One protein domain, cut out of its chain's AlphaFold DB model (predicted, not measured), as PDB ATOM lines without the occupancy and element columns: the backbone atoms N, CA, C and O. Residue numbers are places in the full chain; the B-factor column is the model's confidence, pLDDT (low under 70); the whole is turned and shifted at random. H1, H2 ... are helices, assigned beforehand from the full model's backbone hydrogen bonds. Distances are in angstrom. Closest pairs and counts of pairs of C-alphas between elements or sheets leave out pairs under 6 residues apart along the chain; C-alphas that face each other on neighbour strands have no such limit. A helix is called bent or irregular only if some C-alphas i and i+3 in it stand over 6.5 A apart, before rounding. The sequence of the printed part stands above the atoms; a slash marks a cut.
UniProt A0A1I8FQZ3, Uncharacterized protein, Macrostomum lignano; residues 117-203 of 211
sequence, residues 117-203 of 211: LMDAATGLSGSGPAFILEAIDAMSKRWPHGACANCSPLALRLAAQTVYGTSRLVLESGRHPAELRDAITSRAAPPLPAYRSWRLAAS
ATOM      1  N   LEU A 117     -29.668  -9.164 -10.334       83.19
ATOM      2  CA  LEU A 117     -28.808  -9.565 -11.446       83.19
ATOM      3  C   LEU A 117     -27.508 -10.237 -10.979       83.19
ATOM      4  O   LEU A 117     -26.760 -10.730 -11.824       83.19
ATOM      5  N   MET A 118     -27.227 -10.294  -9.673       78.75
ATOM      6  CA  MET A 118     -25.964 -10.822  -9.137       78.75
ATOM      7  C   MET A 118     -25.732 -12.293  -9.489       78.75
ATOM      8  O   MET A 118     -24.607 -12.659  -9.830       78.75
ATOM      9  N   ASP A 119     -26.775 -13.125  -9.503       78.00
ATOM     10  CA  ASP A 119     -26.659 -14.529  -9.915       78.00
ATOM     11  C   ASP A 119     -26.299 -14.653 -11.399       78.00
ATOM     12  O   ASP A 119     -25.392 -15.401 -11.772       78.00
ATOM     13  N   ALA A 120     -26.957 -13.866 -12.256       80.75
ATOM     14  CA  ALA A 120     -26.671 -13.833 -13.687       80.75
ATOM     15  C   ALA A 120     -25.250 -13.315 -13.962       80.75
ATOM     16  O   ALA A 120     -24.517 -13.895 -14.768       80.75
ATOM     17  N   ALA A 121     -24.827 -12.263 -13.258       77.94
ATOM     18  CA  ALA A 121     -23.482 -11.712 -13.365       77.94
ATOM     19  C   ALA A 121     -22.417 -12.664 -12.815       77.94
ATOM     20  O   ALA A 121     -21.333 -12.749 -13.388       77.94
ATOM     21  N   THR A 122     -22.714 -13.428 -11.763       77.88
ATOM     22  CA  THR A 122     -21.825 -14.475 -11.238       77.88
ATOM     23  C   THR A 122     -21.713 -15.631 -12.226       77.88
ATOM     24  O   THR A 122     -20.607 -16.095 -12.508       77.88
ATOM     25  N   GLY A 123     -22.830 -16.049 -12.826       77.38
ATOM     26  CA  GLY A 123     -22.841 -17.017 -13.917       77.38
ATOM     27  C   GLY A 123     -21.957 -16.557 -15.073       77.38
ATOM     28  O   GLY A 123     -21.073 -17.293 -15.501       77.38
ATOM     29  N   LEU A 124     -22.109 -15.313 -15.527       82.31
ATOM     30  CA  LEU A 124     -21.336 -14.778 -16.646       82.31
ATOM     31  C   LEU A 124     -19.858 -14.536 -16.307       82.31
ATOM     32  O   LEU A 124     -18.988 -15.015 -17.021       82.31
ATOM     33  N   SER A 125     -19.554 -13.782 -15.250       82.75
ATOM     34  CA  SER A 125     -18.191 -13.323 -14.936       82.75
ATOM     35  C   SER A 125     -17.394 -14.318 -14.091       82.75
ATOM     36  O   SER A 125     -16.188 -14.456 -14.283       82.75
ATOM     37  N   GLY A 126     -18.057 -15.057 -13.198       76.88
ATOM     38  CA  GLY A 126     -17.428 -16.072 -12.358       76.88
ATOM     39  C   GLY A 126     -17.075 -17.335 -13.141       76.88
ATOM     40  O   GLY A 126     -15.966 -17.849 -13.005       76.88
ATOM     41  N   SER A 127     -17.986 -17.815 -13.998       82.31
ATOM     42  CA  SER A 127     -17.732 -18.988 -14.854       82.31
ATOM     43  C   SER A 127     -17.224 -18.642 -16.261       82.31
ATOM     44  O   SER A 127     -16.628 -19.489 -16.927       82.31
ATOM     45  N   GLY A 128     -17.350 -17.377 -16.680       85.81
ATOM     46  CA  GLY A 128     -16.839 -16.825 -17.941       85.81
ATOM     47  C   GLY A 128     -15.424 -17.265 -18.309       85.81
ATOM     48  O   GLY A 128     -15.226 -17.769 -19.416       85.81
ATOM     49  N   PRO A 129     -14.435 -17.154 -17.398       86.44
ATOM     50  CA  PRO A 129     -13.074 -17.594 -17.670       86.44
ATOM     51  C   PRO A 129     -12.978 -19.059 -18.110       86.44
ATOM     52  O   PRO A 129     -12.177 -19.361 -18.988       86.44
ATOM     53  N   ALA A 130     -13.807 -19.961 -17.574       84.25
ATOM     54  CA  ALA A 130     -13.795 -21.370 -17.970       84.25
ATOM     55  C   ALA A 130     -14.240 -21.558 -19.430       84.25
ATOM     56  O   ALA A 130     -13.580 -22.274 -20.179       84.25
ATOM     57  N   PHE A 131     -15.294 -20.857 -19.867       87.81
ATOM     58  CA  PHE A 131     -15.734 -20.885 -21.269       87.81
ATOM     59  C   PHE A 131     -14.658 -20.360 -22.224       87.81
ATOM     60  O   PHE A 131     -14.444 -20.919 -23.299       87.81
ATOM     61  N   ILE A 132     -13.961 -19.293 -21.828       92.06
ATOM     62  CA  ILE A 132     -12.888 -18.713 -22.637       92.06
ATOM     63  C   ILE A 132     -11.671 -19.644 -22.703       92.06
ATOM     64  O   ILE A 132     -11.077 -19.787 -23.771       92.06
ATOM     65  N   LEU A 133     -11.317 -20.312 -21.602       90.12
ATOM     66  CA  LEU A 133     -10.247 -21.313 -21.594       90.12
ATOM     67  C   LEU A 133     -10.569 -22.491 -22.519       90.12
ATOM     68  O   LEU A 133      -9.703 -22.897 -23.292       90.12
ATOM     69  N   GLU A 134     -11.815 -22.972 -22.517       87.94
ATOM     70  CA  GLU A 134     -12.260 -24.024 -23.440       87.94
ATOM     71  C   GLU A 134     -12.156 -23.568 -24.906       87.94
ATOM     72  O   GLU A 134     -11.699 -24.316 -25.771       87.94
ATOM     73  N   ALA A 135     -12.504 -22.310 -25.201       87.94
ATOM     74  CA  ALA A 135     -12.343 -21.746 -26.539       87.94
ATOM     75  C   ALA A 135     -10.866 -21.685 -26.975       87.94
ATOM     76  O   ALA A 135     -10.543 -22.064 -28.104       87.94
ATOM     77  N   ILE A 136      -9.964 -21.255 -26.086       88.69
ATOM     78  CA  ILE A 136      -8.514 -21.212 -26.346       88.69
ATOM     79  C   ILE A 136      -7.970 -22.619 -26.619       88.69
ATOM     80  O   ILE A 136      -7.201 -22.810 -27.568       88.69
ATOM     81  N   ASP A 137      -8.373 -23.607 -25.822       85.31
ATOM     82  CA  ASP A 137      -7.952 -24.998 -25.991       85.31
ATOM     83  C   ASP A 137      -8.467 -25.577 -27.321       85.31
ATOM     84  O   ASP A 137      -7.701 -26.117 -28.124       85.31
ATOM     85  N   ALA A 138      -9.746 -25.355 -27.642       84.56
ATOM     86  CA  ALA A 138     -10.345 -25.783 -28.904       84.56
ATOM     87  C   ALA A 138      -9.680 -25.147 -30.139       84.56
ATOM     88  O   ALA A 138      -9.475 -25.827 -31.149       84.56
ATOM     89  N   MET A 139      -9.318 -23.860 -30.077       83.62
ATOM     90  CA  MET A 139      -8.552 -23.184 -31.134       83.62
ATOM     91  C   MET A 139      -7.166 -23.811 -31.308       83.62
ATOM     92  O   MET A 139      -6.728 -24.038 -32.436       83.62
ATOM     93  N   SER A 140      -6.501 -24.126 -30.197       83.56
ATOM     94  CA  SER A 140      -5.149 -24.693 -30.188       83.56
ATOM     95  C   SER A 140      -5.113 -26.111 -30.768       83.56
ATOM     96  O   SER A 140      -4.208 -26.439 -31.532       83.56
ATOM     97  N   LYS A 141      -6.130 -26.938 -30.481       77.31
ATOM     98  CA  LYS A 141      -6.257 -28.320 -30.988       77.31
ATOM     99  C   LYS A 141      -6.440 -28.421 -32.506       77.31
ATOM    100  O   LYS A 141      -6.147 -29.463 -33.081       77.31
ATOM    101  N   ARG A 142      -6.923 -27.363 -33.167       75.38
ATOM    102  CA  ARG A 142      -7.116 -27.324 -34.633       75.38
ATOM    103  C   ARG A 142      -5.840 -27.004 -35.412       75.38
ATOM    104  O   ARG A 142      -5.882 -26.927 -36.640       75.38
ATOM    105  N   TRP A 143      -4.725 -26.783 -34.719       74.75
ATOM    106  CA  TRP A 143      -3.428 -26.572 -35.346       74.75
ATOM    107  C   TRP A 143      -3.041 -27.791 -36.208       74.75
ATOM    108  O   TRP A 143      -3.219 -28.921 -35.750       74.75
ATOM    109  N   PRO A 144      -2.541 -27.607 -37.449       72.25
ATOM    110  CA  PRO A 144      -2.287 -28.718 -38.363       72.25
ATOM    111  C   PRO A 144      -1.414 -29.811 -37.737       72.25
ATOM    112  O   PRO A 144      -0.326 -29.535 -37.228       72.25
ATOM    113  N   HIS A 145      -1.868 -31.063 -37.830       55.50
ATOM    114  CA  HIS A 145      -1.241 -32.225 -37.185       55.50
ATOM    115  C   HIS A 145       0.231 -32.473 -37.588       55.50
ATOM    116  O   HIS A 145       0.950 -33.144 -36.856       55.50
ATOM    117  N   GLY A 146       0.713 -31.885 -38.692       51.38
ATOM    118  CA  GLY A 146       2.125 -31.919 -39.106       51.38
ATOM    119  C   GLY A 146       3.055 -30.940 -38.372       51.38
ATOM    120  O   GLY A 146       4.256 -30.957 -38.617       51.38
ATOM    121  N   ALA A 147       2.531 -30.092 -37.481       56.72
ATOM    122  CA  ALA A 147       3.276 -29.042 -36.776       56.72
ATOM    123  C   ALA A 147       3.189 -29.168 -35.234       56.72
ATOM    124  O   ALA A 147       3.159 -28.156 -34.532       56.72
ATOM    125  N   CYS A 148       3.199 -30.418 -34.748       46.84
ATOM    126  CA  CYS A 148       3.104 -30.923 -33.364       46.84
ATOM    127  C   CYS A 148       1.689 -31.314 -32.914       46.84
ATOM    128  O   CYS A 148       0.839 -30.476 -32.627       46.84
ATOM    129  N   ALA A 149       1.490 -32.630 -32.801       46.53
ATOM    130  CA  ALA A 149       0.217 -33.281 -32.519       46.53
ATOM    131  C   ALA A 149      -0.321 -33.074 -31.094       46.53
ATOM    132  O   ALA A 149      -1.490 -33.354 -30.888       46.53
ATOM    133  N   ASN A 150       0.456 -32.557 -30.137       50.78
ATOM    134  CA  ASN A 150      -0.016 -32.252 -28.785       50.78
ATOM    135  C   ASN A 150       0.743 -31.021 -28.255       50.78
ATOM    136  O   ASN A 150       1.959 -31.078 -28.098       50.78
ATOM    137  N   CYS A 151       0.045 -29.913 -27.990       56.19
ATOM    138  CA  CYS A 151       0.583 -28.709 -27.338       56.19
ATOM    139  C   CYS A 151       1.719 -27.975 -28.074       56.19
ATOM    140  O   CYS A 151       2.798 -27.800 -27.515       56.19
ATOM    141  N   SER A 152       1.488 -27.451 -29.283       72.75
ATOM    142  CA  SER A 152       2.377 -26.399 -29.805       72.75
ATOM    143  C   SER A 152       2.269 -25.157 -28.903       72.75
ATOM    144  O   SER A 152       1.201 -24.532 -28.872       72.75
ATOM    145  N   PRO A 153       3.335 -24.742 -28.182       81.56
ATOM    146  CA  PRO A 153       3.293 -23.531 -27.357       81.56
ATOM    147  C   PRO A 153       2.996 -22.287 -28.200       81.56
ATOM    148  O   PRO A 153       2.424 -21.313 -27.712       81.56
ATOM    149  N   LEU A 154       3.344 -22.338 -29.492       83.94
ATOM    150  CA  LEU A 154       2.993 -21.310 -30.460       83.94
ATOM    151  C   LEU A 154       1.479 -21.253 -30.697       83.94
ATOM    152  O   LEU A 154       0.927 -20.159 -30.651       83.94
ATOM    153  N   ALA A 155       0.807 -22.390 -30.902       84.19
ATOM    154  CA  ALA A 155      -0.643 -22.428 -31.116       84.19
ATOM    155  C   ALA A 155      -1.407 -21.884 -29.901       84.19
ATOM    156  O   ALA A 155      -2.266 -21.016 -30.061       84.19
ATOM    157  N   LEU A 156      -1.016 -22.304 -28.691       87.12
ATOM    158  CA  LEU A 156      -1.601 -21.798 -27.447       87.12
ATOM    159  C   LEU A 156      -1.396 -20.287 -27.301       87.12
ATOM    160  O   LEU A 156      -2.337 -19.556 -26.993       87.12
ATOM    161  N   ARG A 157      -0.176 -19.799 -27.563       89.62
ATOM    162  CA  ARG A 157       0.140 -18.369 -27.495       89.62
ATOM    163  C   ARG A 157      -0.655 -17.561 -28.519       89.62
ATOM    164  O   ARG A 157      -1.161 -16.499 -28.174       89.62
ATOM    165  N   LEU A 158      -0.784 -18.049 -29.753       89.69
ATOM    166  CA  LEU A 158      -1.578 -17.392 -30.795       89.69
ATOM    167  C   LEU A 158      -3.065 -17.351 -30.421       89.69
ATOM    168  O   LEU A 158      -3.688 -16.299 -30.552       89.69
ATOM    169  N   ALA A 159      -3.623 -18.451 -29.907       89.75
ATOM    170  CA  ALA A 159      -5.012 -18.508 -29.461       89.75
ATOM    171  C   ALA A 159      -5.274 -17.551 -28.286       89.75
ATOM    172  O   ALA A 159      -6.162 -16.703 -28.370       89.75
ATOM    173  N   ALA A 160      -4.449 -17.612 -27.235       93.12
ATOM    174  CA  ALA A 160      -4.564 -16.732 -26.075       93.12
ATOM    175  C   ALA A 160      -4.408 -15.248 -26.452       93.12
ATOM    176  O   ALA A 160      -5.204 -14.413 -26.021       93.12
ATOM    177  N   GLN A 161      -3.435 -14.912 -27.308       95.25
ATOM    178  CA  GLN A 161      -3.227 -13.539 -27.774       95.25
ATOM    179  C   GLN A 161      -4.388 -13.039 -28.644       95.25
ATOM    180  O   GLN A 161      -4.762 -11.871 -28.550       95.25
ATOM    181  N   THR A 162      -4.981 -13.914 -29.463       93.56
ATOM    182  CA  THR A 162      -6.163 -13.586 -30.277       93.56
ATOM    183  C   THR A 162      -7.349 -13.240 -29.386       93.56
ATOM    184  O   THR A 162      -8.005 -12.222 -29.608       93.56
ATOM    185  N   VAL A 163      -7.597 -14.042 -28.346       94.50
ATOM    186  CA  VAL A 163      -8.642 -13.760 -27.357       94.50
ATOM    187  C   VAL A 163      -8.366 -12.442 -26.637       94.50
ATOM    188  O   VAL A 163      -9.244 -11.588 -26.594       94.50
ATOM    189  N   TYR A 164      -7.143 -12.225 -26.143       95.25
ATOM    190  CA  TYR A 164      -6.767 -10.980 -25.468       95.25
ATOM    191  C   TYR A 164      -6.991  -9.740 -26.349       95.25
ATOM    192  O   TYR A 164      -7.640  -8.786 -25.918       95.25
ATOM    193  N   GLY A 165      -6.498  -9.761 -27.591       93.50
ATOM    194  CA  GLY A 165      -6.666  -8.653 -28.532       93.50
ATOM    195  C   GLY A 165      -8.130  -8.407 -28.899       93.50
ATOM    196  O   GLY A 165      -8.561  -7.258 -28.950       93.50
ATOM    197  N   THR A 166      -8.914  -9.473 -29.086       94.06
ATOM    198  CA  THR A 166     -10.350  -9.367 -29.389       94.06
ATOM    199  C   THR A 166     -11.123  -8.773 -28.214       94.06
ATOM    200  O   THR A 166     -11.916  -7.855 -28.408       94.06
ATOM    201  N   SER A 167     -10.862  -9.237 -26.989       93.50
ATOM    202  CA  SER A 167     -11.489  -8.694 -25.781       93.50
ATOM    203  C   SER A 167     -11.147  -7.219 -25.586       93.50
ATOM    204  O   SER A 167     -12.036  -6.418 -25.309       93.50
ATOM    205  N   ARG A 168      -9.884  -6.830 -25.801       93.25
ATOM    206  CA  ARG A 168      -9.485  -5.417 -25.765       93.25
ATOM    207  C   ARG A 168     -10.190  -4.588 -26.824       93.25
ATOM    208  O   ARG A 168     -10.693  -3.523 -26.498       93.25
ATOM    209  N   LEU A 169     -10.291  -5.089 -28.053       92.69
ATOM    210  CA  LEU A 169     -11.000  -4.395 -29.122       92.69
ATOM    211  C   LEU A 169     -12.469  -4.143 -28.756       92.69
ATOM    212  O   LEU A 169     -12.972  -3.052 -28.998       92.69
ATOM    213  N   VAL A 170     -13.151  -5.117 -28.145       93.62
ATOM    214  CA  VAL A 170     -14.537  -4.946 -27.673       93.62
ATOM    215  C   VAL A 170     -14.623  -3.862 -26.596       93.62
ATOM    216  O   VAL A 170     -15.471  -2.980 -26.694       93.62
ATOM    217  N   LEU A 171     -13.729  -3.895 -25.604       91.06
ATOM    218  CA  LEU A 171     -13.741  -2.956 -24.477       91.06
ATOM    219  C   LEU A 171     -13.346  -1.525 -24.877       91.06
ATOM    220  O   LEU A 171     -13.918  -0.568 -24.368       91.06
ATOM    221  N   GLU A 172     -12.378  -1.368 -25.782       93.94
ATOM    222  CA  GLU A 172     -11.818  -0.066 -26.161       93.94
ATOM    223  C   GLU A 172     -12.596   0.611 -27.298       93.94
ATOM    224  O   GLU A 172     -12.628   1.836 -27.377       93.94
ATOM    225  N   SER A 173     -13.225  -0.159 -28.195       91.88
ATOM    226  CA  SER A 173     -13.899   0.422 -29.366       91.88
ATOM    227  C   SER A 173     -15.287   0.989 -29.072       91.88
ATOM    228  O   SER A 173     -15.781   1.787 -29.865       91.88
ATOM    229  N   GLY A 174     -15.949   0.532 -28.004       89.44
ATOM    230  CA  GLY A 174     -17.356   0.846 -27.728       89.44
ATOM    231  C   GLY A 174     -18.339   0.331 -28.792       89.44
ATOM    232  O   GLY A 174     -19.516   0.680 -28.761       89.44
ATOM    233  N   ARG A 175     -17.876  -0.486 -29.748       90.81
ATOM    234  CA  ARG A 175     -18.686  -1.012 -30.852       90.81
ATOM    235  C   ARG A 175     -19.309  -2.344 -30.484       90.81
ATOM    236  O   ARG A 175     -18.718  -3.156 -29.771       90.81
ATOM    237  N   HIS A 176     -20.478  -2.617 -31.051       91.38
ATOM    238  CA  HIS A 176     -21.137  -3.896 -30.838       91.38
ATOM    239  C   HIS A 176     -20.292  -5.052 -31.427       91.38
ATOM    240  O   HIS A 176     -19.799  -4.933 -32.556       91.38
ATOM    241  N   PRO A 177     -20.158  -6.214 -30.746       90.06
ATOM    242  CA  PRO A 177     -19.353  -7.340 -31.237       90.06
ATOM    243  C   PRO A 177     -19.727  -7.820 -32.645       90.06
ATOM    244  O   PRO A 177     -18.874  -8.320 -33.378       90.06
ATOM    245  N   ALA A 178     -20.992  -7.650 -33.049       87.25
ATOM    246  CA  ALA A 178     -21.427  -7.971 -34.406       87.25
ATOM    247  C   ALA A 178     -20.711  -7.130 -35.470       87.25
ATOM    248  O   ALA A 178     -20.302  -7.674 -36.490       87.25
ATOM    249  N   GLU A 179     -20.504  -5.840 -35.216       87.94
ATOM    250  CA  GLU A 179     -19.846  -4.944 -36.164       87.94
ATOM    251  C   GLU A 179     -18.344  -5.207 -36.258       87.94
ATOM    252  O   GLU A 179     -17.764  -5.153 -37.342       87.94
ATOM    253  N   LEU A 180     -17.699  -5.479 -35.119       88.25
ATOM    254  CA  LEU A 180     -16.273  -5.807 -35.068       88.25
ATOM    255  C   LEU A 180     -15.989  -7.091 -35.845       88.25
ATOM    256  O   LEU A 180     -15.044  -7.169 -36.625       88.25
ATOM    257  N   ARG A 181     -16.859  -8.084 -35.671       85.88
ATOM    258  CA  ARG A 181     -16.817  -9.340 -36.413       85.88
ATOM    259  C   ARG A 181     -16.983  -9.111 -37.912       85.88
ATOM    260  O   ARG A 181     -16.180  -9.635 -38.676       85.88
ATOM    261  N   ASP A 182     -17.967  -8.312 -38.318       84.06
ATOM    262  CA  ASP A 182     -18.220  -8.014 -39.729       84.06
ATOM    263  C   ASP A 182     -17.047  -7.236 -40.367       84.06
ATOM    264  O   ASP A 182     -16.732  -7.444 -41.538       84.06
ATOM    265  N   ALA A 183     -16.341  -6.407 -39.588       83.94
ATOM    266  CA  ALA A 183     -15.122  -5.723 -40.023       83.94
ATOM    267  C   ALA A 183     -13.929  -6.680 -40.238       83.94
ATOM    268  O   ALA A 183     -13.111  -6.441 -41.126       83.94
ATOM    269  N   ILE A 184     -13.831  -7.765 -39.460       82.81
ATOM    270  CA  ILE A 184     -12.784  -8.795 -39.603       82.81
ATOM    271  C   ILE A 184     -13.112  -9.746 -40.762       82.81
ATOM    272  O   ILE A 184     -12.235 -10.118 -41.543       82.81
ATOM    273  N   THR A 185     -14.381 -10.131 -40.911       73.12
ATOM    274  CA  THR A 185     -14.856 -10.955 -42.028       73.12
ATOM    275  C   THR A 185     -15.101 -10.080 -43.257       73.12
ATOM    276  O   THR A 185     -16.242  -9.869 -43.668       73.12
ATOM    277  N   SER A 186     -14.032  -9.509 -43.822       56.47
ATOM    278  CA  SER A 186     -14.130  -8.667 -45.020       56.47
ATOM    279  C   SER A 186     -14.862  -9.391 -46.164       56.47
ATOM    280  O   SER A 186     -14.732 -10.603 -46.332       56.47
ATOM    281  N   ARG A 187     -15.587  -8.647 -47.013       50.41
ATOM    282  CA  ARG A 187     -16.277  -9.194 -48.203       50.41
ATOM    283  C   ARG A 187     -15.325  -9.782 -49.261       50.41
ATOM    284  O   ARG A 187     -15.799 -10.375 -50.223       50.41
ATOM    285  N   ALA A 188     -14.012  -9.600 -49.105       43.84
ATOM    286  CA  ALA A 188     -12.994 -10.014 -50.069       43.84
ATOM    287  C   ALA A 188     -12.618 -11.504 -49.965       43.84
ATOM    288  O   ALA A 188     -12.081 -12.057 -50.921       43.84
ATOM    289  N   ALA A 189     -12.917 -12.166 -48.842       48.34
ATOM    290  CA  ALA A 189     -12.712 -13.601 -48.687       48.34
ATOM    291  C   ALA A 189     -13.879 -14.224 -47.906       48.34
ATOM    292  O   ALA A 189     -14.282 -13.680 -46.874       48.34
ATOM    293  N   PRO A 190     -14.439 -15.362 -48.358       53.19
ATOM    294  CA  PRO A 190     -15.463 -16.052 -47.594       53.19
ATOM    295  C   PRO A 190     -14.911 -16.413 -46.204       53.19
ATOM    296  O   PRO A 190     -13.743 -16.801 -46.092       53.19
ATOM    297  N   PRO A 191     -15.725 -16.305 -45.139       61.28
ATOM    298  CA  PRO A 191     -15.293 -16.690 -43.807       61.28
ATOM    299  C   PRO A 191     -14.755 -18.123 -43.815       61.28
ATOM    300  O   PRO A 191     -15.341 -18.991 -44.470       61.28
ATOM    301  N   LEU A 192     -13.677 -18.379 -43.064       66.44
ATOM    302  CA  LEU A 192     -13.085 -19.715 -42.963       66.44
ATOM    303  C   LEU A 192     -14.183 -20.767 -42.697       66.44
ATOM    304  O   LEU A 192     -15.049 -20.523 -41.848       66.44
ATOM    305  N   PRO A 193     -14.158 -21.947 -43.352       68.12
ATOM    306  CA  PRO A 193     -15.174 -22.987 -43.155       68.12
ATOM    307  C   PRO A 193     -15.409 -23.330 -41.677       68.12
ATOM    308  O   PRO A 193     -16.545 -23.527 -41.251       68.12
ATOM    309  N   ALA A 194     -14.334 -23.300 -40.883       66.12
ATOM    310  CA  ALA A 194     -14.346 -23.468 -39.433       66.12
ATOM    311  C   ALA A 194     -15.166 -22.402 -38.681       66.12
ATOM    312  O   ALA A 194     -15.858 -22.728 -37.721       66.12
ATOM    313  N   TYR A 195     -15.098 -21.138 -39.102       71.56
ATOM    314  CA  TYR A 195     -15.883 -20.055 -38.515       71.56
ATOM    315  C   TYR A 195     -17.352 -20.145 -38.944       71.56
ATOM    316  O   TYR A 195     -18.251 -19.924 -38.137       71.56
ATOM    317  N   ARG A 196     -17.615 -20.524 -40.202       70.00
ATOM    318  CA  ARG A 196     -18.984 -20.711 -40.701       70.00
ATOM    319  C   ARG A 196     -19.710 -21.834 -39.956       70.00
ATOM    320  O   ARG A 196     -20.861 -21.645 -39.574       70.00
ATOM    321  N   SER A 197     -19.047 -22.966 -39.716       69.31
ATOM    322  CA  SER A 197     -19.626 -24.074 -38.946       69.31
ATOM    323  C   SER A 197     -19.849 -23.710 -37.479       69.31
ATOM    324  O   SER A 197     -20.909 -24.014 -36.938       69.31
ATOM    325  N   TRP A 198     -18.913 -22.988 -36.856       69.75
ATOM    326  CA  TRP A 198     -19.095 -22.485 -35.494       69.75
ATOM    327  C   TRP A 198     -20.264 -21.501 -35.394       69.75
ATOM    328  O   TRP A 198     -21.078 -21.622 -34.488       69.75
ATOM    329  N   ARG A 199     -20.413 -20.580 -36.357       67.75
ATOM    330  CA  ARG A 199     -21.546 -19.646 -36.398       67.75
ATOM    331  C   ARG A 199     -22.879 -20.382 -36.482       67.75
ATOM    332  O   ARG A 199     -23.785 -20.012 -35.750       67.75
ATOM    333  N   LEU A 200     -22.977 -21.408 -37.331       68.88
ATOM    334  CA  LEU A 200     -24.181 -22.237 -37.465       68.88
ATOM    335  C   LEU A 200     -24.517 -22.983 -36.167       68.88
ATOM    336  O   LEU A 200     -25.682 -23.043 -35.791       68.88
ATOM    337  N   ALA A 201     -23.503 -23.507 -35.474       64.69
ATOM    338  CA  ALA A 201     -23.675 -24.187 -34.192       64.69
ATOM    339  C   ALA A 201     -24.013 -23.222 -33.038       64.69
ATOM    340  O   ALA A 201     -24.765 -23.581 -32.139       64.69
ATOM    341  N   ALA A 202     -23.468 -22.000 -33.060       59.16
ATOM    342  CA  ALA A 202     -23.697 -20.973 -32.044       59.16
ATOM    343  C   ALA A 202     -25.039 -20.242 -32.219       59.16
ATOM    344  O   ALA A 202     -25.599 -19.728 -31.251       59.16
ATOM    345  N   SER A 203     -25.581 -20.194 -33.439       53.78
ATOM    346  CA  SER A 203     -26.960 -19.777 -33.673       53.78
ATOM    347  C   SER A 203     -27.925 -20.857 -33.183       53.78
ATOM    348  O   SER A 203     -28.380 -21.693 -33.958       53.78
TER     349      SER A 203
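Overview. This is residues 117 to 203 of the 211 residues of an uncharacterized protein of Macrostomum lignano (UniProt A0A1I8FQZ3). Two long helices, H1 and H2, meet near the end of H1 and the start of H2 and open from there as a V; residues 117 to 131 of H1 stick out as a free arm. Short H3 folds back from the far end of H2, and a loop leads on to H4, which stays away from the other helices; the whole is loose. The printed part has 87 residues with four named helices, H1 to H4 in chain order, and no named strand; the class is all helix. The radius of gyration of the C-alphas is 15.1 A, and the spans are 47 by 33 by 26 A.

Along the chain. Find C-alpha 117 at (-28.808, -9.565, -11.446), where H1, residues 117 to 141, begins. By its hydrogen bonds it was assigned as one helix, but it is bent: C-alphas 126 and 129 are 7.0 A apart. Its arms are H1a, residues 117 to 126, 13.1 A, and H1b, residues 129 to 141, 18.4 A. From C-alpha 153 at (3.293, -23.531, -27.357), H2 runs 29.6 A to residue 173. H3 is residues 177 to 184, 10.7 A; H4, residues 193 to 202, 14.1 A, ends at (-23.697, -20.973, -32.044).

Arrangement. H1a and H1b stand at a shallow tilt of 34 degrees, only just short of steep. Look at residues 136 to 140 of H1b, which touch residues 155 to 163 of H2; the closest C-alphas, Ser 140 and Ala 155, are 5.1 A apart. H1b and H2 run opposite ways at a steep tilt of 47 degrees. H2 and H3 are close but not clearly touching, with C-alphas 170 and 177 closest at 6.5 A. H4 is apart from H3 and H2. Every O i to N i+4 pair is within hydrogen-bond range in H1a, H1b, H2, H3 and H4.

Size, cuts and confidence. The C-alphas of Leu 117 and Gly 146 are the two farthest apart, 47.1 A. The printed part has no cut; the link from H1 to H2 is long. Expect pLDDT under 70 at residues 145 to 151, 186 to 194 and 197 to 203.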